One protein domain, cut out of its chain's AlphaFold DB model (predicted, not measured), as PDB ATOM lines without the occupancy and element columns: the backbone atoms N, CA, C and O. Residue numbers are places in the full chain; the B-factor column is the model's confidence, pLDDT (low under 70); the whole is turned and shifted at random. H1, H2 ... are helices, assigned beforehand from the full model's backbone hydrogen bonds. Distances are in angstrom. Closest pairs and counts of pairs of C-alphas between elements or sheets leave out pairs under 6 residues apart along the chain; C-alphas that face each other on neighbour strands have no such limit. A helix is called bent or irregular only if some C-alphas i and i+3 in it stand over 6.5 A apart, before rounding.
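AT A GLANCE: This is residues 7 to 110 of the 744 residues of an uncharacterized protein of Bacteroides fragilis CAG:558 (UniProt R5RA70). H5 runs through the middle of a loose, elongated set of helices, with H1 and H2 at one end and the smaller group of H3 and H4 at the other. H1 packs with its last residues, 17 to 24, on H2, while the early part of H2, residues 32 to 36, packs on H5 and the first part of H3, residues 58 to 63, packs on residues 93 to 97 of H5. The printed part has 104 residues with five named helices, in the order H1, H2, H3, H4, H5, and no named strand; its class is all helix. The radius of gyration of the C-alphas is 17.0 A, and the C-alphas span 50 by 29 by 27 A.

IN THESE COORDINATES: H1 is residues 7 to 24, 25.8 A from first to last C-alpha, and begins with C-alpha 7 at (182.555, 127.483, 177.873). H2 is residues 31 to 47, 22.9 A long, with a kink of 42 degrees near residue 40; it is neither bent nor irregular, but only just: C-alphas 42 and 45 are 6.5 A apart. H3 is residues 58 to 72, 20.4 A long, with C-alpha 58 at (196.575, 152.617, 190.395); it too is neither bent nor irregular, but only just, with C-alphas 63 and 66 6.4 A apart. H4 is residues 82 to 85. H5 is residues 91 to 108, 25.5 A long, and ends with C-alpha 108 at (184.861, 138.834, 181.378).

HOW THE PARTS SIT: H1 touches H2 with residues 17 to 24 alone; the closest C-alphas are those of Gly 24 and Phe 38, 3.7 A apart, and the two run the same way at a steep tilt of 61 degrees. H1 and H5 are near each other. H2, with residues 32 to 36 alone, touches residues 99 to 103 of H5, opposite ways at a steep tilt of 40 degrees; the closest C-alphas, of Tyr 36 and Thr 99, are 7.0 A apart. H3, with residues 58 to 63 alone, touches residues 93 to 97 of H5, opposite ways at a steep tilt of 56 degrees; the closest C-alphas, of Ala 60 and Ala 93, are 5.3 A apart. H3 touches H4, closest at the C-alphas of Tyr 64 and Pro 82, 5.0 A apart. H1 is apart from H3 and H4. In H1 and H5 every O i to N i+4 pair is within hydrogen-bond range, against 11 of 13 in H2 and 9 of 11 in H3; H4 is too short for such a pair.

THE WHOLE: The C-alphas of Glu 8 and Gly 74 are the two farthest apart, at 52.2 A. The printed part has no cut. The link from H4 to H5 is tight, and the other three are short. The mean pLDDT of the printed part is 80.2; it is under 70 at residues 47 to 56, 63, 75 to 77, 80 and 85 to 89.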
ATOM      1  N   ASP A   7     183.929 127.425 177.358       78.62
ATOM      2  CA  ASP A   7     182.555 127.483 177.873       78.62
ATOM      3  C   ASP A   7     182.425 126.892 179.282       78.62
ATOM      4  O   ASP A   7     181.814 127.498 180.166       78.62
ATOM      5  N   GLU A   8     183.080 125.757 179.538       83.75
ATOM      6  CA  GLU A   8     183.126 125.120 180.862       83.75
ATOM      7  C   GLU A   8     183.785 126.036 181.898       83.75
ATOM      8  O   GLU A   8     183.327 126.139 183.039       83.75
ATOM      9  N   LYS A   9     184.826 126.777 181.494       83.19
ATOM     10  CA  LYS A   9     185.470 127.761 182.365       83.19
ATOM     11  C   LYS A   9     184.542 128.930 182.687       83.19
ATOM     12  O   LYS A   9     184.482 129.347 183.843       83.19
ATOM     13  N   ILE A  10     183.817 129.461 181.700       84.38
ATOM     14  CA  ILE A  10     182.834 130.532 181.930       84.38
ATOM     15  C   ILE A  10     181.750 130.045 182.903       84.38
ATOM     16  O   ILE A  10     181.444 130.742 183.871       84.38
ATOM     17  N   ALA A  11     181.218 128.836 182.703       86.38
ATOM     18  CA  ALA A  11     180.214 128.239 183.584       86.38
ATOM     19  C   ALA A  11     180.732 128.019 185.019       86.38
ATOM     20  O   ALA A  11     180.051 128.361 185.991       86.38
ATOM     21  N   SER A  12     181.963 127.518 185.167       89.19
ATOM     22  CA  SER A  12     182.613 127.322 186.468       89.19
ATOM     23  C   SER A  12     182.861 128.648 187.203       89.19
ATOM     24  O   SER A  12     182.561 128.778 188.393       89.19
ATOM     25  N   MET A  13     183.312 129.686 186.490       91.62
ATOM     26  CA  MET A  13     183.517 131.018 187.071       91.62
ATOM     27  C   MET A  13     182.203 131.678 187.493       91.62
ATOM     28  O   MET A  13     182.144 132.280 188.564       91.62
ATOM     29  N   ARG A  14     181.133 131.538 186.699       91.38
ATOM     30  CA  ARG A  14     179.786 131.993 187.084       91.38
ATOM     31  C   ARG A  14     179.308 131.296 188.355       91.38
ATOM     32  O   ARG A  14     178.887 131.974 189.285       91.38
ATOM     33  N   SER A  15     179.468 129.974 188.432       92.94
ATOM     34  CA  SER A  15     179.119 129.186 189.624       92.94
ATOM     35  C   SER A  15     179.904 129.639 190.859       92.94
ATOM     36  O   SER A  15     179.332 129.798 191.937       92.94
ATOM     37  N   SER A  16     181.197 129.932 190.689       93.50
ATOM     38  CA  SER A  16     182.053 130.464 191.757       93.50
ATOM     39  C   SER A  16     181.570 131.832 192.248       93.50
ATOM     40  O   SER A  16     181.449 132.045 193.451       93.50
ATOM     41  N   MET A  17     181.220 132.746 191.338       93.69
ATOM     42  CA  MET A  17     180.684 134.065 191.698       93.69
ATOM     43  C   MET A  17     179.322 133.967 192.404       93.69
ATOM     44  O   MET A  17     179.102 134.656 193.397       93.69
ATOM     45  N   THR A  18     178.430 133.067 191.981       93.62
ATOM     46  CA  THR A  18     177.162 132.804 192.691       93.62
ATOM     47  C   THR A  18     177.393 132.252 194.103       93.62
ATOM     48  O   THR A  18     176.727 132.667 195.057       93.62
ATOM     49  N   ALA A  19     178.370 131.357 194.277       94.56
ATOM     50  CA  ALA A  19     178.755 130.869 195.599       94.56
ATOM     51  C   ALA A  19     179.308 132.004 196.480       94.56
ATOM     52  O   ALA A  19     178.916 132.119 197.641       94.56
ATOM     53  N   MET A  20     180.137 132.898 195.923       94.12
ATOM     54  CA  MET A  20     180.635 134.086 196.632       94.12
ATOM     55  C   MET A  20     179.489 134.985 197.110       94.12
ATOM     56  O   MET A  20     179.470 135.367 198.278       94.12
ATOM     57  N   GLN A  21     178.497 135.273 196.258       94.12
ATOM     58  CA  GLN A  21     177.315 136.048 196.659       94.12
ATOM     59  C   GLN A  21     176.577 135.407 197.842       94.12
ATOM     60  O   GLN A  21     176.192 136.101 198.783       94.12
ATOM     61  N   THR A  22     176.422 134.080 197.819       93.25
ATOM     62  CA  THR A  22     175.775 133.322 198.903       93.25
ATOM     63  C   THR A  22     176.574 133.425 200.205       93.25
ATOM     64  O   THR A  22     176.011 133.699 201.264       93.25
ATOM     65  N   LEU A  23     177.899 133.272 200.133       94.31
ATOM     66  CA  LEU A  23     178.801 133.354 201.288       94.31
ATOM     67  C   LEU A  23     178.887 134.767 201.891       94.31
ATOM     68  O   LEU A  23     179.089 134.897 203.106       94.31
ATOM     69  N   GLY A  24     178.722 135.805 201.062       89.88
ATOM     70  CA  GLY A  24     178.681 137.209 201.481       89.88
ATOM     71  C   GLY A  24     177.467 137.556 202.351       89.88
ATOM     72  O   GLY A  24     177.548 138.460 203.175       89.88
ATOM     73  N   GLY A  25     176.361 136.809 202.243       89.69
ATOM     74  CA  GLY A  25     175.217 136.899 203.162       89.69
ATOM     75  C   GLY A  25     174.261 138.083 202.949       89.69
ATOM     76  O   GLY A  25     173.290 138.215 203.698       89.69
ATOM     77  N   LEU A  26     174.481 138.926 201.932       92.25
ATOM     78  CA  LEU A  26     173.589 140.041 201.598       92.25
ATOM     79  C   LEU A  26     172.312 139.536 200.900       92.25
ATOM     80  O   LEU A  26     172.355 139.049 199.769       92.25
ATOM     81  N   LYS A  27     171.160 139.679 201.567       86.44
ATOM     82  CA  LYS A  27     169.871 139.128 201.098       86.44
ATOM     83  C   LYS A  27     169.226 139.923 199.953       86.44
ATOM     84  O   LYS A  27     168.592 139.326 199.088       86.44
ATOM     85  N   SER A  28     169.398 141.245 199.921       84.44
ATOM     86  CA  SER A  28     168.797 142.153 198.930       84.44
ATOM     87  C   SER A  28     169.849 143.087 198.328       84.44
ATOM     88  O   SER A  28     170.695 143.598 199.055       84.44
ATOM     89  N   GLY A  29     169.784 143.326 197.016       83.44
ATOM     90  CA  GLY A  29     170.748 144.146 196.272       83.44
ATOM     91  C   GLY A  29     171.103 143.540 194.912       83.44
ATOM     92  O   GLY A  29     170.760 142.386 194.634       83.44
ATOM     93  N   ASN A  30     171.781 144.317 194.068       87.81
ATOM     94  CA  ASN A  30     172.254 143.861 192.759       87.81
ATOM     95  C   ASN A  30     173.489 142.945 192.878       87.81
ATOM     96  O   ASN A  30     174.092 142.807 193.945       87.81
ATOM     97  N   ASP A  31     173.876 142.300 191.776       90.88
ATOM     98  CA  ASP A  31     174.965 141.316 191.789       90.88
ATOM     99  C   ASP A  31     176.319 141.894 192.201       90.88
ATOM    100  O   ASP A  31     177.091 141.207 192.875       90.88
ATOM    101  N   LEU A  32     176.578 143.155 191.840       91.06
ATOM    102  CA  LEU A  32     177.774 143.881 192.251       91.06
ATOM    103  C   LEU A  32     177.794 144.069 193.772       91.06
ATOM    104  O   LEU A  32     178.800 143.761 194.400       91.06
ATOM    105  N   GLN A  33     176.686 144.517 194.369       91.56
ATOM    106  CA  GLN A  33     176.556 144.703 195.818       91.56
ATOM    107  C   GLN A  33     176.725 143.381 196.574       91.56
ATOM    108  O   GLN A  33     177.417 143.334 197.586       91.56
ATOM    109  N   LYS A  34     176.143 142.288 196.065       93.06
ATOM    110  CA  LYS A  34     176.268 140.955 196.675       93.06
ATOM    111  C   LYS A  34     177.689 140.398 196.588       93.06
ATOM    112  O   LYS A  34     178.178 139.832 197.561       93.06
ATOM    113  N   LEU A  35     178.365 140.569 195.449       92.94
ATOM    114  CA  LEU A  35     179.775 140.187 195.312       92.94
ATOM    115  C   LEU A  35     180.673 141.064 196.182       92.94
ATOM    116  O   LEU A  35     181.575 140.554 196.835       92.94
ATOM    117  N   TYR A  36     180.404 142.366 196.241       92.94
ATOM    118  CA  TYR A  36     181.142 143.273 197.109       92.94
ATOM    119  C   TYR A  36     180.970 142.902 198.586       92.94
ATOM    120  O   TYR A  36     181.951 142.902 199.316       92.94
ATOM    121  N   ALA A  37     179.775 142.479 199.017       93.25
ATOM    122  CA  ALA A  37     179.524 142.020 200.385       93.25
ATOM    123  C   ALA A  37     180.371 140.798 200.789       93.25
ATOM    124  O   ALA A  37     180.747 140.671 201.951       93.25
ATOM    125  N   PHE A  38     180.724 139.919 199.842       93.12
ATOM    126  CA  PHE A  38     181.693 138.849 200.097       93.12
ATOM    127  C   PHE A  38     183.067 139.416 200.471       93.12
ATOM    128  O   PHE A  38     183.643 139.016 201.481       93.12
ATOM    129  N   TYR A  39     183.571 140.378 199.692       89.88
ATOM    130  CA  TYR A  39     184.828 141.056 200.012       89.88
ATOM    131  C   TYR A  39     184.708 141.899 201.279       89.88
ATOM    132  O   TYR A  39     185.646 141.920 202.060       89.88
ATOM    133  N   GLN A  40     183.562 142.528 201.543       89.06
ATOM    134  CA  GLN A  40     183.333 143.229 202.803       89.06
ATOM    135  C   GLN A  40     183.541 142.280 203.982       89.06
ATOM    136  O   GLN A  40     184.442 142.494 204.780       89.06
ATOM    137  N   LYS A  41     182.817 141.161 204.004       89.88
ATOM    138  CA  LYS A  41     182.834 140.207 205.112       89.88
ATOM    139  C   LYS A  41     184.169 139.481 205.310       89.88
ATOM    140  O   LYS A  41     184.572 139.258 206.445       89.88
ATOM    141  N   TYR A  42     184.811 139.033 204.230       86.69
ATOM    142  CA  TYR A  42     185.994 138.162 204.325       86.69
ATOM    143  C   TYR A  42     187.322 138.881 204.084       86.69
ATOM    144  O   TYR A  42     188.363 138.341 204.450       86.69
ATOM    145  N   TYR A  43     187.304 140.060 203.459       83.19
ATOM    146  CA  TYR A  43     188.503 140.849 203.185       83.19
ATOM    147  C   TYR A  43     188.502 142.137 204.007       83.19
ATOM    148  O   TYR A  43     189.337 142.274 204.886       83.19
ATOM    149  N   PHE A  44     187.556 143.055 203.803       83.88
ATOM    150  CA  PHE A  44     187.614 144.385 204.420       83.88
ATOM    151  C   PHE A  44     187.353 144.391 205.936       83.88
ATOM    152  O   PHE A  44     188.101 145.048 206.652       83.88
ATOM    153  N   ASP A  45     186.361 143.648 206.432       81.75
ATOM    154  CA  ASP A  45     186.010 143.573 207.864       81.75
ATOM    155  C   ASP A  45     187.080 142.832 208.686       81.75
ATOM    156  O   ASP A  45     187.178 143.013 209.895       81.75
ATOM    157  N   VAL A  46     187.892 141.999 208.026       76.00
ATOM    158  CA  VAL A  46     188.976 141.223 208.653       76.00
ATOM    159  C   VAL A  46     190.334 141.925 208.504       76.00
ATOM    160  O   VAL A  46     191.176 141.817 209.390       76.00
ATOM    161  N   ALA A  47     190.564 142.651 207.403       65.62
ATOM    162  CA  ALA A  47     191.853 143.271 207.070       65.62
ATOM    163  C   ALA A  47     192.004 144.736 207.524       65.62
ATOM    164  O   ALA A  47     193.073 145.309 207.322       65.62
ATOM    165  N   GLN A  48     190.980 145.351 208.135       57.62
ATOM    166  CA  GLN A  48     191.006 146.764 208.557       57.62
ATOM    167  C   GLN A  48     192.176 147.132 209.496       57.62
ATOM    168  O   GLN A  48     192.598 148.283 209.493       57.62
ATOM    169  N   GLU A  49     192.763 146.182 210.238       53.75
ATOM    170  CA  GLU A  49     193.951 146.423 211.083       53.75
ATOM    171  C   GLU A  49     195.299 146.406 210.324       53.75
ATOM    172  O   GLU A  49     196.327 146.741 210.912       53.75
ATOM    173  N   TYR A  50     195.336 146.036 209.035       54.72
ATOM    174  CA  TYR A  50     196.584 145.646 208.357       54.72
ATOM    175  C   TYR A  50     196.848 146.259 206.976       54.72
ATOM    176  O   TYR A  50     197.766 145.779 206.313       54.72
ATOM    177  N   PHE A  51     196.140 147.294 206.508       60.28
ATOM    178  CA  PHE A  51     196.529 147.963 205.252       60.28
ATOM    179  C   PHE A  51     197.785 148.826 205.481       60.28
ATOM    180  O   PHE A  51     197.674 149.932 206.012       60.28
ATOM    181  N   PRO A  52     199.001 148.358 205.128       52.94
ATOM    182  CA  PRO A  52     200.217 149.107 205.408       52.94
ATOM    183  C   PRO A  52     200.336 150.263 204.405       52.94
ATOM    184  O   PRO A  52     199.846 150.160 203.277       52.94
ATOM    185  N   GLN A  53     201.109 151.298 204.756       51.69
ATOM    186  CA  GLN A  53     201.537 152.416 203.882       51.69
ATOM    187  C   GLN A  53     202.108 151.999 202.503       51.69
ATOM    188  O   GLN A  53     202.354 152.838 201.645       51.69
ATOM    189  N   ASN A  54     202.332 150.703 202.276       53.16
ATOM    190  CA  ASN A  54     203.025 150.149 201.118       53.16
ATOM    191  C   ASN A  54     202.061 149.700 199.996       53.16
ATOM    192  O   ASN A  54     202.518 149.337 198.912       53.16
ATOM    193  N   ALA A  55     200.740 149.686 200.231       56.03
ATOM    194  CA  ALA A  55     199.735 149.275 199.245       56.03
ATOM    195  C   ALA A  55     199.333 150.446 198.325       56.03
ATOM    196  O   ALA A  55     198.239 150.996 198.422       56.03
ATOM    197  N   TYR A  56     200.230 150.836 197.413       64.12
ATOM    198  CA  TYR A  56     199.979 151.920 196.458       64.12
ATOM    199  C   TYR A  56     199.489 151.377 195.106       64.12
ATOM    200  O   TYR A  56     200.276 150.974 194.247       64.12
ATOM    201  N   ASN A  57     198.169 151.324 194.919       70.56
ATOM    202  CA  ASN A  57     197.544 150.830 193.688       70.56
ATOM    203  C   ASN A  57     197.261 151.971 192.675       70.56
ATOM    204  O   ASN A  57     197.395 153.157 192.972       70.56
ATOM    205  N   ALA A  58     196.851 151.626 191.448       70.06
ATOM    206  CA  ALA A  58     196.575 152.617 190.395       70.06
ATOM    207  C   ALA A  58     195.462 153.624 190.763       70.06
ATOM    208  O   ALA A  58     195.447 154.744 190.253       70.06
ATOM    209  N   ASP A  59     194.540 153.235 191.646       73.62
ATOM    210  CA  ASP A  59     193.471 154.101 192.130       73.62
ATOM    211  C   ASP A  59     193.987 155.093 193.190       73.62
ATOM    212  O   ASP A  59     193.525 156.233 193.202       73.62
ATOM    213  N   ALA A  60     195.003 154.738 193.988       71.75
ATOM    214  CA  ALA A  60     195.698 155.670 194.883       71.75
ATOM    215  C   ALA A  60     196.377 156.810 194.097       71.75
ATOM    216  O   ALA A  60     196.199 157.982 194.431       71.75
ATOM    217  N   LYS A  61     197.030 156.495 192.967       73.12
ATOM    218  CA  LYS A  61     197.604 157.509 192.061       73.12
ATOM    219  C   LYS A  61     196.552 158.481 191.517       73.12
ATOM    220  O   LYS A  61     196.771 159.691 191.484       73.12
ATOM    221  N   TYR A  62     195.389 157.975 191.103       72.62
ATOM    222  CA  TYR A  62     194.299 158.835 190.638       72.62
ATOM    223  C   TYR A  62     193.729 159.712 191.764       72.62
ATOM    224  O   TYR A  62     193.505 160.901 191.556       72.62
ATOM    225  N   CYS A  63     193.497 159.142 192.951       69.69
ATOM    226  CA  CYS A  63     192.868 159.858 194.062       69.69
ATOM    227  C   CYS A  63     193.773 160.945 194.655       69.69
ATOM    228  O   CYS A  63     193.272 162.008 195.010       69.69
ATOM    229  N   TYR A  64     195.079 160.688 194.751       75.50
ATOM    230  CA  TYR A  64     195.979 161.530 195.534       75.50
ATOM    231  C   TYR A  64     196.977 162.320 194.676       75.50
ATOM    232  O   TYR A  64     197.022 163.542 194.788       75.50
ATOM    233  N   GLU A  65     197.722 161.679 193.765       77.44
ATOM    234  CA  GLU A  65     198.681 162.382 192.888       77.44
ATOM    235  C   GLU A  65     197.973 163.244 191.837       77.44
ATOM    236  O   GLU A  65     198.211 164.450 191.756       77.44
ATOM    237  N   ASN A  66     197.070 162.655 191.046       80.00
ATOM    238  CA  ASN A  66     196.336 163.416 190.027       80.00
ATOM    239  C   ASN A  66     195.405 164.449 190.672       80.00
ATOM    240  O   ASN A  66     195.255 165.550 190.139       80.00
ATOM    241  N   GLY A  67     194.820 164.110 191.826       76.25
ATOM    242  CA  GLY A  67     194.088 165.056 192.663       76.25
ATOM    243  C   GLY A  67     194.961 166.257 193.029       76.25
ATOM    244  O   GLY A  67     194.589 167.392 192.758       76.25
ATOM    245  N   LYS A  68     196.180 166.035 193.531       81.56
ATOM    246  CA  LYS A  68     197.106 167.122 193.876       81.56
ATOM    247  C   LYS A  68     197.487 167.995 192.683       81.56
ATOM    248  O   LYS A  68     197.545 169.212 192.834       81.56
ATOM    249  N   ILE A  69     197.711 167.407 191.508       83.00
ATOM    250  CA  ILE A  69     197.989 168.168 190.280       83.00
ATOM    251  C   ILE A  69     196.791 169.057 189.930       83.00
ATOM    252  O   ILE A  69     196.951 170.257 189.742       83.00
ATOM    253  N   ALA A  70     195.577 168.502 189.918       78.44
ATOM    254  CA  ALA A  70     194.371 169.270 189.620       78.44
ATOM    255  C   ALA A  70     194.045 170.334 190.691       78.44
ATOM    256  O   ALA A  70     193.538 171.397 190.340       78.44
ATOM    257  N   TYR A  71     194.365 170.079 191.965       79.75
ATOM    258  CA  TYR A  71     194.248 171.043 193.064       79.75
ATOM    259  C   TYR A  71     195.244 172.199 192.899       79.75
ATOM    260  O   TYR A  71     194.865 173.362 193.002       79.75
ATOM    261  N   ASN A  72     196.506 171.894 192.579       84.00
ATOM    262  CA  ASN A  72     197.534 172.907 192.320       84.00
ATOM    263  C   ASN A  72     197.214 173.756 191.073       84.00
ATOM    264  O   ASN A  72     197.514 174.945 191.063       84.00
ATOM    265  N   ASP A  73     196.573 173.164 190.062       84.06
ATOM    266  CA  ASP A  73     196.079 173.854 188.861       84.06
ATOM    267  C   ASP A  73     194.802 174.687 189.119       84.06
ATOM    268  O   ASP A  73     194.247 175.269 188.186       84.06
ATOM    269  N   GLY A  74     194.278 174.710 190.351       73.00
ATOM    270  CA  GLY A  74     193.061 175.443 190.710       73.00
ATOM    271  C   GLY A  74     191.767 174.867 190.121       73.00
ATOM    272  O   GLY A  74     190.746 175.550 190.109       73.00
ATOM    273  N   ARG A  75     191.772 173.618 189.630       68.31
ATOM    274  CA  ARG A  75     190.583 172.987 189.018       68.31
ATOM    275  C   ARG A  75     189.520 172.580 190.040       68.31
ATOM    276  O   ARG A  75     188.389 172.308 189.650       68.31
ATOM    277  N   TYR A  76     189.885 172.492 191.319       68.44
ATOM    278  CA  TYR A  76     188.974 172.290 192.444       68.44
ATOM    279  C   TYR A  76     189.637 172.719 193.762       68.44
ATOM    280  O   TYR A  76     190.859 172.855 193.828       68.44
ATOM    281  N   THR A  77     188.841 172.891 194.817       67.00
ATOM    282  CA  THR A  77     189.304 173.176 196.183       67.00
ATOM    283  C   THR A  77     188.946 172.022 197.121       67.00
ATOM    284  O   THR A  77     187.979 171.296 196.889       67.00
ATOM    285  N   ASN A  78     189.750 171.806 198.162       71.50
ATOM    286  CA  ASN A  78     189.523 170.765 199.164       71.50
ATOM    287  C   ASN A  78     190.061 171.227 200.520       71.50
ATOM    288  O   ASN A  78     191.112 171.864 200.567       71.50
ATOM    289  N   ASP A  79     189.388 170.853 201.608       70.88
ATOM    290  CA  ASP A  79     189.752 171.277 202.971       70.88
ATOM    291  C   ASP A  79     191.064 170.647 203.466       70.88
ATOM    292  O   ASP A  79     191.685 171.116 204.417       70.88
ATOM    293  N   THR A  80     191.505 169.555 202.838       68.44
ATOM    294  CA  THR A  80     192.772 168.882 203.145       68.44
ATOM    295  C   THR A  80     193.546 168.615 201.863       68.44
ATOM    296  O   THR A  80     192.986 168.163 200.861       68.44
ATOM    297  N   ASP A  81     194.855 168.858 201.901       75.62
ATOM    298  CA  ASP A  81     195.746 168.590 200.778       75.62
ATOM    299  C   ASP A  81     195.673 167.101 200.354       75.62
ATOM    300  O   ASP A  81     195.857 166.221 201.204       75.62
ATOM    301  N   PRO A  82     195.429 166.791 199.063       75.69
ATOM    302  CA  PRO A  82     195.268 165.413 198.589       75.69
ATOM    303  C   PRO A  82     196.451 164.480 198.896       75.69
ATOM    304  O   PRO A  82     196.236 163.294 199.131       75.69
ATOM    305  N   ILE A  83     197.689 164.990 198.946       75.00
ATOM    306  CA  ILE A  83     198.869 164.187 199.320       75.00
ATOM    307  C   ILE A  83     198.943 163.984 200.831       75.00
ATOM    308  O   ILE A  83     199.363 162.929 201.295       75.00
ATOM    309  N   THR A  84     198.477 164.945 201.626       70.31
ATOM    310  CA  THR A  84     198.413 164.756 203.085       70.31
ATOM    311  C   THR A  84     197.427 163.641 203.448       70.31
ATOM    312  O   THR A  84     197.692 162.860 204.358       70.31
ATOM    313  N   GLN A  85     196.343 163.483 202.680       65.25
ATOM    314  CA  GLN A  85     195.431 162.340 202.812       65.25
ATOM    315  C   GLN A  85     196.060 161.002 202.387       65.25
ATOM    316  O   GLN A  85     195.668 159.961 202.908       65.25
ATOM    317  N   SER A  86     197.048 161.000 201.484       64.00
ATOM    318  CA  SER A  86     197.707 159.766 201.034       64.00
ATOM    319  C   SER A  86     198.729 159.210 202.025       64.00
ATOM    320  O   SER A  86     199.234 158.118 201.807       64.00
ATOM    321  N   LEU A  87     199.063 159.952 203.084       57.38
ATOM    322  CA  LEU A  87     199.947 159.493 204.163       57.38
ATOM    323  C   LEU A  87     199.210 158.642 205.223       57.38
ATOM    324  O   LEU A  87     199.860 158.137 206.141       57.38
ATOM    325  N   GLY A  88     197.880 158.489 205.099       61.25
ATOM    326  CA  GLY A  88     196.996 157.709 205.978       61.25
ATOM    327  C   GLY A  88     196.412 156.440 205.331       61.25
ATOM    328  O   GLY A  88     197.011 155.856 204.435       61.25
ATOM    329  N   ASP A  89     195.243 155.995 205.802       61.25
ATOM    330  CA  ASP A  89     194.596 154.740 205.385       61.25
ATOM    331  C   ASP A  89     194.169 154.739 203.896       61.25
ATOM    332  O   ASP A  89     193.340 155.539 203.454       61.25
ATOM    333  N   HIS A  90     194.717 153.799 203.115       70.19
ATOM    334  CA  HIS A  90     194.388 153.574 201.702       70.19
ATOM    335  C   HIS A  90     193.079 152.794 201.480       70.19
ATOM    336  O   HIS A  90     192.744 152.472 200.335       70.19
ATOM    337  N   TYR A  91     192.312 152.512 202.536       72.50
ATOM    338  CA  TYR A  91     191.069 151.742 202.504       72.50
ATOM    339  C   TYR A  91     190.110 152.162 201.385       72.50
ATOM    340  O   TYR A  91     189.679 151.321 200.599       72.50
ATOM    341  N   LEU A  92     189.834 153.461 201.214       74.12
ATOM    342  CA  LEU A  92     188.936 153.941 200.151       74.12
ATOM    343  C   LEU A  92     189.481 153.679 198.736       74.12
ATOM    344  O   LEU A  92     188.714 153.364 197.820       74.12
ATOM    345  N   ALA A  93     190.795 153.808 198.530       73.81
ATOM    346  CA  ALA A  93     191.430 153.524 197.243       73.81
ATOM    347  C   ALA A  93     191.395 152.020 196.930       73.81
ATOM    348  O   ALA A  93     191.107 151.630 195.798       73.81
ATOM    349  N   GLU A  94     191.609 151.169 197.934       78.31
ATOM    350  CA  GLU A  94     191.525 149.713 197.802       78.31
ATOM    351  C   GLU A  94     190.087 149.231 197.562       78.31
ATOM    352  O   GLU A  94     189.836 148.404 196.682       78.31
ATOM    353  N   GLN A  95     189.104 149.812 198.254       81.69
ATOM    354  CA  GLN A  95     187.686 149.564 197.995       81.69
ATOM    355  C   GLN A  95     187.303 149.898 196.544       81.69
ATOM    356  O   GLN A  95     186.614 149.111 195.883       81.69
ATOM    357  N   ARG A  96     187.775 151.037 196.015       81.00
ATOM    358  CA  ARG A  96     187.583 151.421 194.603       81.00
ATOM    359  C   ARG A  96     188.268 150.436 193.659       81.00
ATOM    360  O   ARG A  96     187.663 150.027 192.663       81.00
ATOM    361  N   TRP A  97     189.488 150.023 193.990       82.50
ATOM    362  CA  TRP A  97     190.254 149.064 193.207       82.50
ATOM    363  C   TRP A  97     189.525 147.720 193.103       82.50
ATOM    364  O   TRP A  97     189.241 147.284 191.983       82.50
ATOM    365  N   ILE A  98     189.127 147.114 194.230       87.00
ATOM    366  CA  ILE A  98     188.367 145.851 194.279       87.00
ATOM    367  C   ILE A  98     187.045 145.969 193.521       87.00
ATOM    368  O   ILE A  98     186.731 145.094 192.714       87.00
ATOM    369  N   THR A  99     186.306 147.069 193.688       89.44
ATOM    370  CA  THR A  99     185.042 147.298 192.962       89.44
ATOM    371  C   THR A  99     185.242 147.220 191.446       89.44
ATOM    372  O   THR A  99     184.519 146.497 190.758       89.44
ATOM    373  N   LYS A 100     186.276 147.890 190.915       88.62
ATOM    374  CA  LYS A 100     186.628 147.820 189.487       88.62
ATOM    375  C   LYS A 100     187.021 146.404 189.053       88.62
ATOM    376  O   LYS A 100     186.753 146.018 187.921       88.62
ATOM    377  N   ARG A 101     187.631 145.599 189.930       90.12
ATOM    378  CA  ARG A 101     188.049 144.222 189.598       90.12
ATOM    379  C   ARG A 101     186.864 143.267 189.593       90.12
ATOM    380  O   ARG A 101     186.793 142.425 188.702       90.12
ATOM    381  N   ILE A 102     185.913 143.437 190.511       93.00
ATOM    382  CA  ILE A 102     184.634 142.716 190.478       93.00
ATOM    383  C   ILE A 102     183.937 142.991 189.144       93.00
ATOM    384  O   ILE A 102     183.632 142.051 188.420       93.00
ATOM    385  N   LEU A 103     183.786 144.263 188.764       93.31
ATOM    386  CA  LEU A 103     183.191 144.658 187.483       93.31
ATOM    387  C   LEU A 103     183.946 144.077 186.277       93.31
ATOM    388  O   LEU A 103     183.327 143.524 185.370       93.31
ATOM    389  N   TYR A 104     185.281 144.120 186.289       93.94
ATOM    390  CA  TYR A 104     186.100 143.501 185.247       93.94
ATOM    391  C   TYR A 104     185.830 141.991 185.130       93.94
ATOM    392  O   TYR A 104     185.602 141.491 184.028       93.94
ATOM    393  N   MET A 105     185.797 141.260 186.249       93.06
ATOM    394  CA  MET A 105     185.490 139.824 186.257       93.06
ATOM    395  C   MET A 105     184.062 139.536 185.789       93.06
ATOM    396  O   MET A 105     183.862 138.627 184.982       93.06
ATOM    397  N   MET A 106     183.085 140.329 186.239       94.56
ATOM    398  CA  MET A 106     181.693 140.234 185.800       94.56
ATOM    399  C   MET A 106     181.581 140.405 184.281       94.56
ATOM    400  O   MET A 106     180.911 139.603 183.635       94.56
ATOM    401  N   SER A 107     182.297 141.378 183.706       95.25
ATOM    402  CA  SER A 107     182.346 141.609 182.257       95.25
ATOM    403  C   SER A 107     182.993 140.448 181.500       95.25
ATOM    404  O   SER A 107     182.441 139.944 180.523       95.25
ATOM    405  N   LYS A 108     184.125 139.936 182.003       93.12
ATOM    406  CA  LYS A 108     184.861 138.834 181.378       93.12
ATOM    407  C   LYS A 108     184.033 137.556 181.333       93.12
ATOM    408  O   LYS A 108     184.127 136.823 180.358       93.12
ATOM    409  N   TYR A 109     183.232 137.270 182.354       92.75
ATOM    410  CA  TYR A 109     182.460 136.025 182.443       92.75
ATOM    411  C   TYR A 109     180.949 136.229 182.252       92.75
ATOM    412  O   TYR A 109     180.168 135.326 182.563       92.75
ATOM    413  N   SER A 110     180.539 137.389 181.722       92.38
ATOM    414  CA  SER A 110     179.148 137.744 181.408       92.38
ATOM    415  C   SER A 110     178.191 137.409 182.561       92.38
ATOM    416  O   SER A 110     177.297 136.569 182.416       92.38
TER     417      SER A 110